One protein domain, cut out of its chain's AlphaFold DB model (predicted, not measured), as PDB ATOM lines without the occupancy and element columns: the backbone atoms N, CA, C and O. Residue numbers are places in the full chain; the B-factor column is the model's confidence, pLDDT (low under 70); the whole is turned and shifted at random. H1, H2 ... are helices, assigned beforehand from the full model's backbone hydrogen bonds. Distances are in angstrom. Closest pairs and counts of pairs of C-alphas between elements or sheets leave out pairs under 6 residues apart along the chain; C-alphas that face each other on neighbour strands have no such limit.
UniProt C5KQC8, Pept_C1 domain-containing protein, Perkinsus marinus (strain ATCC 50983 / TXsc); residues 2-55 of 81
ATOM      1  N   LEU A   2      39.678 -52.127  11.090       72.31
ATOM      2  CA  LEU A   2      38.950 -52.780  12.197       72.31
ATOM      3  C   LEU A   2      38.562 -54.230  11.875       72.31
ATOM      4  O   LEU A   2      38.847 -55.111  12.680       72.31
ATOM      5  N   ASN A   3      38.021 -54.491  10.679       73.12
ATOM      6  CA  ASN A   3      37.701 -55.853  10.229       73.12
ATOM      7  C   ASN A   3      38.931 -56.770  10.292       73.12
ATOM      8  O   ASN A   3      38.833 -57.885  10.788       73.12
ATOM      9  N   ASP A   4      40.104 -56.275   9.883       78.38
ATOM     10  CA  ASP A   4      41.356 -57.047   9.903       78.38
ATOM     11  C   ASP A   4      41.766 -57.423  11.331       78.38
ATOM     12  O   ASP A   4      42.143 -58.561  11.600       78.38
ATOM     13  N   ARG A   5      41.642 -56.483  12.279       77.00
ATOM     14  CA  ARG A   5      41.940 -56.732  13.697       77.00
ATOM     15  C   ARG A   5      40.985 -57.756  14.306       77.00
ATOM     16  O   ARG A   5      41.431 -58.597  15.086       77.00
ATOM     17  N   VAL A   6      39.698 -57.698  13.959       76.19
ATOM     18  CA  VAL A   6      38.708 -58.685  14.418       76.19
ATOM     19  C   VAL A   6      38.983 -60.054  13.788       76.19
ATOM     20  O   VAL A   6      39.009 -61.051  14.504       76.19
ATOM     21  N   CYS A   7      39.300 -60.100  12.493       77.62
ATOM     22  CA  CYS A   7      39.680 -61.318  11.780       77.62
ATOM     23  C   CYS A   7      40.893 -62.000  12.436       77.62
ATOM     24  O   CYS A   7      40.789 -63.160  12.838       77.62
ATOM     25  N   ILE A   8      41.993 -61.271  12.666       77.75
ATOM     26  CA  ILE A   8      43.202 -61.808  13.321       77.75
ATOM     27  C   ILE A   8      42.885 -62.314  14.732       77.75
ATOM     28  O   ILE A   8      43.249 -63.434  15.083       77.75
ATOM     29  N   LYS A   9      42.170 -61.519  15.541       78.19
ATOM     30  CA  LYS A   9      41.840 -61.893  16.925       78.19
ATOM     31  C   LYS A   9      40.929 -63.122  16.999       78.19
ATOM     32  O   LYS A   9      41.022 -63.896  17.944       78.19
ATOM     33  N   SER A  10      40.061 -63.298  16.008       78.06
ATOM     34  CA  SER A  10      39.152 -64.440  15.902       78.06
ATOM     35  C   SER A  10      39.802 -65.698  15.302       78.06
ATOM     36  O   SER A  10      39.112 -66.699  15.106       78.06
ATOM     37  N   GLY A  11      41.093 -65.653  14.947       77.81
ATOM     38  CA  GLY A  11      41.761 -66.750  14.240       77.81
ATOM     39  C   GLY A  11      41.178 -67.016  12.847       77.81
ATOM     40  O   GLY A  11      41.198 -68.149  12.378       77.81
ATOM     41  N   GLY A  12      40.602 -65.996  12.206       77.19
ATOM     42  CA  GLY A  12      39.948 -66.107  10.899       77.19
ATOM     43  C   GLY A  12      38.517 -66.656  10.925       77.19
ATOM     44  O   GLY A  12      37.925 -66.811   9.858       77.19
ATOM     45  N   SER A  13      37.941 -66.924  12.104       77.31
ATOM     46  CA  SER A  13      36.539 -67.360  12.225       77.31
ATOM     47  C   SER A  13      35.541 -66.235  11.934       77.31
ATOM     48  O   SER A  13      34.468 -66.487  11.391       77.31
ATOM     49  N   PHE A  14      35.910 -64.985  12.223       72.81
ATOM     50  CA  PHE A  14      35.104 -63.811  11.917       72.81
ATOM     51  C   PHE A  14      35.590 -63.157  10.623       72.81
ATOM     52  O   PHE A  14      36.655 -62.535  10.582       72.81
ATOM     53  N   ARG A  15      34.799 -63.300   9.557       73.00
ATOM     54  CA  ARG A  15      35.081 -62.728   8.226       73.00
ATOM     55  C   ARG A  15      34.026 -61.718   7.782       73.00
ATOM     56  O   ARG A  15      34.114 -61.196   6.674       73.00
ATOM     57  N   ASP A  16      33.053 -61.445   8.642       73.69
ATOM     58  CA  ASP A  16      31.984 -60.509   8.344       73.69
ATOM     59  C   ASP A  16      32.512 -59.077   8.295       73.69
ATOM     60  O   ASP A  16      33.391 -58.663   9.060       73.69
ATOM     61  N   ILE A  17      31.949 -58.302   7.376       75.44
ATOM     62  CA  ILE A  17      32.272 -56.889   7.251       75.44
ATOM     63  C   ILE A  17      31.541 -56.134   8.356       75.44
ATOM     64  O   ILE A  17      30.326 -56.247   8.507       75.44
ATOM     65  N   LEU A  18      32.276 -55.349   9.142       77.56
ATOM     66  CA  LEU A  18      31.674 -54.460  10.132       77.56
ATOM     67  C   LEU A  18      30.966 -53.296   9.428       77.56
ATOM     68  O   LEU A  18      31.489 -52.747   8.454       77.56
ATOM     69  N   SER A  19      29.789 -52.909   9.921       81.69
ATOM     70  CA  SER A  19      28.996 -51.833   9.325       81.69
ATOM     71  C   SER A  19      29.632 -50.473   9.598       81.69
ATOM     72  O   SER A  19      29.496 -49.898  10.681       81.69
ATOM     73  N   VAL A  20      30.320 -49.936   8.588       80.31
ATOM     74  CA  VAL A  20      30.851 -48.567   8.633       80.31
ATOM     75  C   VAL A  20      29.706 -47.557   8.704       80.31
ATOM     76  O   VAL A  20      29.827 -46.582   9.435       80.31
ATOM     77  N   GLY A  21      28.580 -47.832   8.032       80.81
ATOM     78  CA  GLY A  21      27.380 -46.996   8.078       80.81
ATOM     79  C   GLY A  21      26.874 -46.809   9.505       80.81
ATOM     80  O   GLY A  21      26.829 -45.675   9.976       80.81
ATOM     81  N   TYR A  22      26.631 -47.915  10.224       83.31
ATOM     82  CA  TYR A  22      26.226 -47.893  11.636       83.31
ATOM     83  C   TYR A  22      27.215 -47.112  12.498       83.31
ATOM     84  O   TYR A  22      26.831 -46.283  13.320       83.31
ATOM     85  N   PHE A  23      28.510 -47.353  12.296       83.25
ATOM     86  CA  PHE A  23      29.537 -46.651  13.047       83.25
ATOM     87  C   PHE A  23      29.479 -45.138  12.808       83.25
ATOM     88  O   PHE A  23      29.471 -44.375  13.767       83.25
ATOM     89  N   THR A  24      29.374 -44.696  11.554       83.94
ATOM     90  CA  THR A  24      29.331 -43.268  11.207       83.94
ATOM     91  C   THR A  24      28.014 -42.573  11.550       83.94
ATOM     92  O   THR A  24      28.026 -41.363  11.770       83.94
ATOM     93  N   SER A  25      26.893 -43.298  11.606       85.44
ATOM     94  CA  SER A  25      25.581 -42.741  11.959       85.44
ATOM     95  C   SER A  25      25.367 -42.677  13.472       85.44
ATOM     96  O   SER A  25      24.790 -41.717  13.986       85.44
ATOM     97  N   CYS A  26      25.831 -43.697  14.198       85.00
ATOM     98  CA  CYS A  26      25.545 -43.858  15.622       85.00
ATOM     99  C   CYS A  26      26.655 -43.315  16.528       85.00
ATOM    100  O   CYS A  26      26.346 -42.906  17.643       85.00
ATOM    101  N   CYS A  27      27.910 -43.238  16.073       86.81
ATOM    102  CA  CYS A  27      28.953 -42.482  16.774       86.81
ATOM    103  C   CYS A  27      28.729 -40.991  16.503       86.81
ATOM    104  O   CYS A  27      29.176 -40.447  15.496       86.81
ATOM    105  N   ASN A  28      27.990 -40.341  17.396       87.62
ATOM    106  CA  ASN A  28      27.618 -38.933  17.315       87.62
ATOM    107  C   ASN A  28      27.787 -38.255  18.693       87.62
ATOM    108  O   ASN A  28      28.079 -38.943  19.680       87.62
ATOM    109  N   PRO A  29      27.603 -36.927  18.801       86.69
ATOM    110  CA  PRO A  29      27.789 -36.222  20.067       86.69
ATOM    111  C   PRO A  29      26.909 -36.721  21.217       86.69
ATOM    112  O   PRO A  29      27.342 -36.669  22.365       86.69
ATOM    113  N   ALA A  30      25.720 -37.254  20.924       86.19
ATOM    114  CA  ALA A  30      24.825 -37.815  21.935       86.19
ATOM    115  C   ALA A  30      25.302 -39.181  22.459       86.19
ATOM    116  O   ALA A  30      25.036 -39.530  23.605       86.19
ATOM    117  N   ASN A  31      26.059 -39.927  21.652       84.31
ATOM    118  CA  ASN A  31      26.524 -41.280  21.961       84.31
ATOM    119  C   ASN A  31      28.022 -41.336  22.313       84.31
ATOM    120  O   ASN A  31      28.698 -42.332  22.064       84.31
ATOM    121  N   GLY A  32      28.570 -40.255  22.875       83.62
ATOM    122  CA  GLY A  32      29.955 -40.232  23.359       83.62
ATOM    123  C   GLY A  32      31.020 -39.974  22.287       83.62
ATOM    124  O   GLY A  32      32.206 -40.148  22.567       83.62
ATOM    125  N   CYS A  33      30.620 -39.517  21.095       89.94
ATOM    126  CA  CYS A  33      31.520 -39.058  20.036       89.94
ATOM    127  C   CYS A  33      31.310 -37.559  19.729       89.94
ATOM    128  O   CYS A  33      30.790 -37.216  18.662       89.94
ATOM    129  N   PRO A  34      31.677 -36.634  20.639       90.06
ATOM    130  CA  PRO A  34      31.423 -35.195  20.486       90.06
ATOM    131  C   PRO A  34      32.052 -34.576  19.235       90.06
ATOM    132  O   PRO A  34      31.563 -33.554  18.752       90.06
ATOM    133  N   LYS A  35      33.122 -35.169  18.689       89.56
ATOM    134  CA  LYS A  35      33.799 -34.662  17.485       89.56
ATOM    135  C   LYS A  35      33.373 -35.372  16.203       89.56
ATOM    136  O   LYS A  35      33.900 -35.037  15.143       89.56
ATOM    137  N   ALA A  36      32.473 -36.350  16.274       88.19
ATOM    138  CA  ALA A  36      32.004 -37.054  15.091       88.19
ATOM    139  C   ALA A  36      30.985 -36.210  14.314       88.19
ATOM    140  O   ALA A  36      29.988 -35.745  14.864       88.19
ATOM    141  N   LYS A  37      31.246 -36.032  13.016       88.12
ATOM    142  CA  LYS A  37      30.398 -35.297  12.065       88.12
ATOM    143  C   LYS A  37      29.935 -36.200  10.914       88.12
ATOM    144  O   LYS A  37      29.854 -35.766   9.764       88.12
ATOM    145  N   GLY A  38      29.709 -37.483  11.200       83.62
ATOM    146  CA  GLY A  38      29.382 -38.485  10.185       83.62
ATOM    147  C   GLY A  38      30.420 -38.513   9.055       83.62
ATOM    148  O   GLY A  38      31.617 -38.667   9.301       83.62
ATOM    149  N   CYS A  39      29.974 -38.308   7.813       83.38
ATOM    150  CA  CYS A  39      30.827 -38.309   6.618       83.38
ATOM    151  C   CYS A  39      31.834 -37.146   6.543       83.38
ATOM    152  O   CYS A  39      32.733 -37.186   5.709       83.38
ATOM    153  N   GLN A  40      31.719 -36.119   7.393       87.25
ATOM    154  CA  GLN A  40      32.655 -34.985   7.419       87.25
ATOM    155  C   GLN A  40      33.885 -35.239   8.308       87.25
ATOM    156  O   GLN A  40      34.709 -34.346   8.508       87.25
ATOM    157  N   GLY A  41      34.012 -36.452   8.851       83.75
ATOM    158  CA  GLY A  41      35.130 -36.873   9.682       83.75
ATOM    159  C   GLY A  41      34.799 -36.919  11.171       83.75
ATOM    160  O   GLY A  41      33.687 -36.633  11.617       83.75
ATOM    161  N   GLY A  42      35.792 -37.322  11.959       86.81
ATOM    162  CA  GLY A  42      35.649 -37.509  13.397       86.81
ATOM    163  C   GLY A  42      36.975 -37.829  14.072       86.81
ATOM    164  O   GLY A  42      38.036 -37.819  13.445       86.81
ATOM    165  N   ASN A  43      36.918 -38.110  15.372       88.69
ATOM    166  CA  ASN A  43      38.091 -38.470  16.156       88.69
ATOM    167  C   ASN A  43      38.221 -39.996  16.292       88.69
ATOM    168  O   ASN A  43      37.298 -40.672  16.743       88.69
ATOM    169  N   LEU A  44      39.393 -40.536  15.942       83.56
ATOM    170  CA  LEU A  44      39.652 -41.978  15.984       83.56
ATOM    171  C   LEU A  44      39.586 -42.565  17.405       83.56
ATOM    172  O   LEU A  44      39.103 -43.682  17.573       83.56
ATOM    173  N   LEU A  45      40.059 -41.839  18.423       86.25
ATOM    174  CA  LEU A  45      40.057 -42.321  19.809       86.25
ATOM    175  C   LEU A  45      38.630 -42.413  20.360       86.25
ATOM    176  O   LEU A  45      38.286 -43.412  20.987       86.25
ATOM    177  N   GLU A  46      37.793 -41.411  20.077       86.81
ATOM    178  CA  GLU A  46      36.366 -41.420  20.436       86.81
ATOM    179  C   GLU A  46      35.642 -42.577  19.744       86.81
ATOM    180  O   GLU A  46      34.929 -43.344  20.388       86.81
ATOM    181  N   GLY A  47      35.923 -42.775  18.456       82.88
ATOM    182  CA  GLY A  47      35.395 -43.888  17.684       82.88
ATOM    183  C   GLY A  47      35.763 -45.265  18.250       82.88
ATOM    184  O   GLY A  47      34.903 -46.127  18.413       82.88
ATOM    185  N   LEU A  48      37.031 -45.487  18.608       83.00
ATOM    186  CA  LEU A  48      37.459 -46.742  19.239       83.00
ATOM    187  C   LEU A  48      36.817 -46.949  20.618       83.00
ATOM    188  O   LEU A  48      36.482 -48.080  20.973       83.00
ATOM    189  N   ASN A  49      36.626 -45.874  21.386       84.94
ATOM    190  CA  ASN A  49      35.948 -45.939  22.678       84.94
ATOM    191  C   ASN A  49      34.458 -46.284  22.518       84.94
ATOM    192  O   ASN A  49      33.944 -47.129  23.247       84.94
ATOM    193  N   PHE A  50      33.787 -45.709  21.516       85.56
ATOM    194  CA  PHE A  50      32.412 -46.060  21.160       85.56
ATOM    195  C   PHE A  50      32.285 -47.548  20.818       85.56
ATOM    196  O   PHE A  50      31.437 -48.232  21.383       85.56
ATOM    197  N   LEU A  51      33.187 -48.085  19.990       80.62
ATOM    198  CA  LEU A  51      33.205 -49.517  19.655       80.62
ATOM    199  C   LEU A  51      33.410 -50.412  20.880       80.62
ATOM    200  O   LEU A  51      32.854 -51.506  20.937       80.62
ATOM    201  N   LYS A  52      34.204 -49.966  21.858       80.75
ATOM    202  CA  LYS A  52      34.434 -50.708  23.101       80.75
ATOM    203  C   LYS A  52      33.193 -50.734  24.002       80.75
ATOM    204  O   LYS A  52      32.958 -51.750  24.646       80.75
ATOM    205  N   ASN A  53      32.427 -49.642  24.043       82.00
ATOM    206  CA  ASN A  53      31.296 -49.485  24.963       82.00
ATOM    207  C   ASN A  53      29.954 -49.938  24.365       82.00
ATOM    208  O   ASN A  53      29.137 -50.508  25.079       82.00
ATOM    209  N   HIS A  54      29.731 -49.707  23.068       80.56
ATOM    210  CA  HIS A  54      28.472 -50.009  22.372       80.56
ATOM    211  C   HIS A  54      28.571 -51.205  21.418       80.56
ATOM    212  O   HIS A  54      27.550 -51.758  21.017       80.56
ATOM    213  N   GLY A  55      29.785 -51.611  21.040       74.44
ATOM    214  CA  GLY A  55      29.987 -52.607  19.993       74.44
ATOM    215  C   GLY A  55      29.693 -52.063  18.593       74.44
ATOM    216  O   GLY A  55      29.489 -50.868  18.373       74.44
TER     217      GLY A  55
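AT A GLANCE: This is residues 2 to 55 of the 81 residues of the protein "Pept_C1 domain-containing protein" of Perkinsus marinus (strain ATCC 50983 / TXsc) (UniProt C5KQC8). H3 and H2 stand crosswise to each other at one end of an elongated shape, with the long loop of residues 27 to 43 at that end, and the short helix H1 lies apart toward the other end. The printed part has 54 residues with three named helices, in the order H1, H2, H3, and no named strand; the class is all helix, though under half of the residues, 26, are in named elements. It is only just compact, close to loose, with a radius of gyration of the C-alphas of 12.0 A, and spans 34 by 18 by 14 A.

HOW THE PARTS SIT: H3, residues 44 to 54, is close to but not clearly touching H2, residues 20 to 26; their closest C-alphas, of Gly 47 and Phe 23, are 8.0 A apart. Their lines are about perpendicular, at 78 degrees. H1, residues 2 to 9, is apart from both. In H1, H2 and H3 every O i to N i+4 pair is within hydrogen-bond range.

IN THESE COORDINATES: H3 runs 15.2 A from C-alpha 44 at (39.652, -41.978, 15.984) to C-alpha 54 at (28.472, -50.009, 22.372). H2 is 10.0 A long; H1 is 10.7 A long and begins at C-alpha 2, (38.950, -52.780, 12.197).

THE WHOLE: The two farthest C-alphas, of Gly 11 and Ala 30, are 34.4 A apart. The printed part has no cut. The link from H2 to H3, 17 residues, is long; that from H1 to H2, 10 residues, is short. Mean pLDDT of the printed part is 81.9, and no printed residue is under 70.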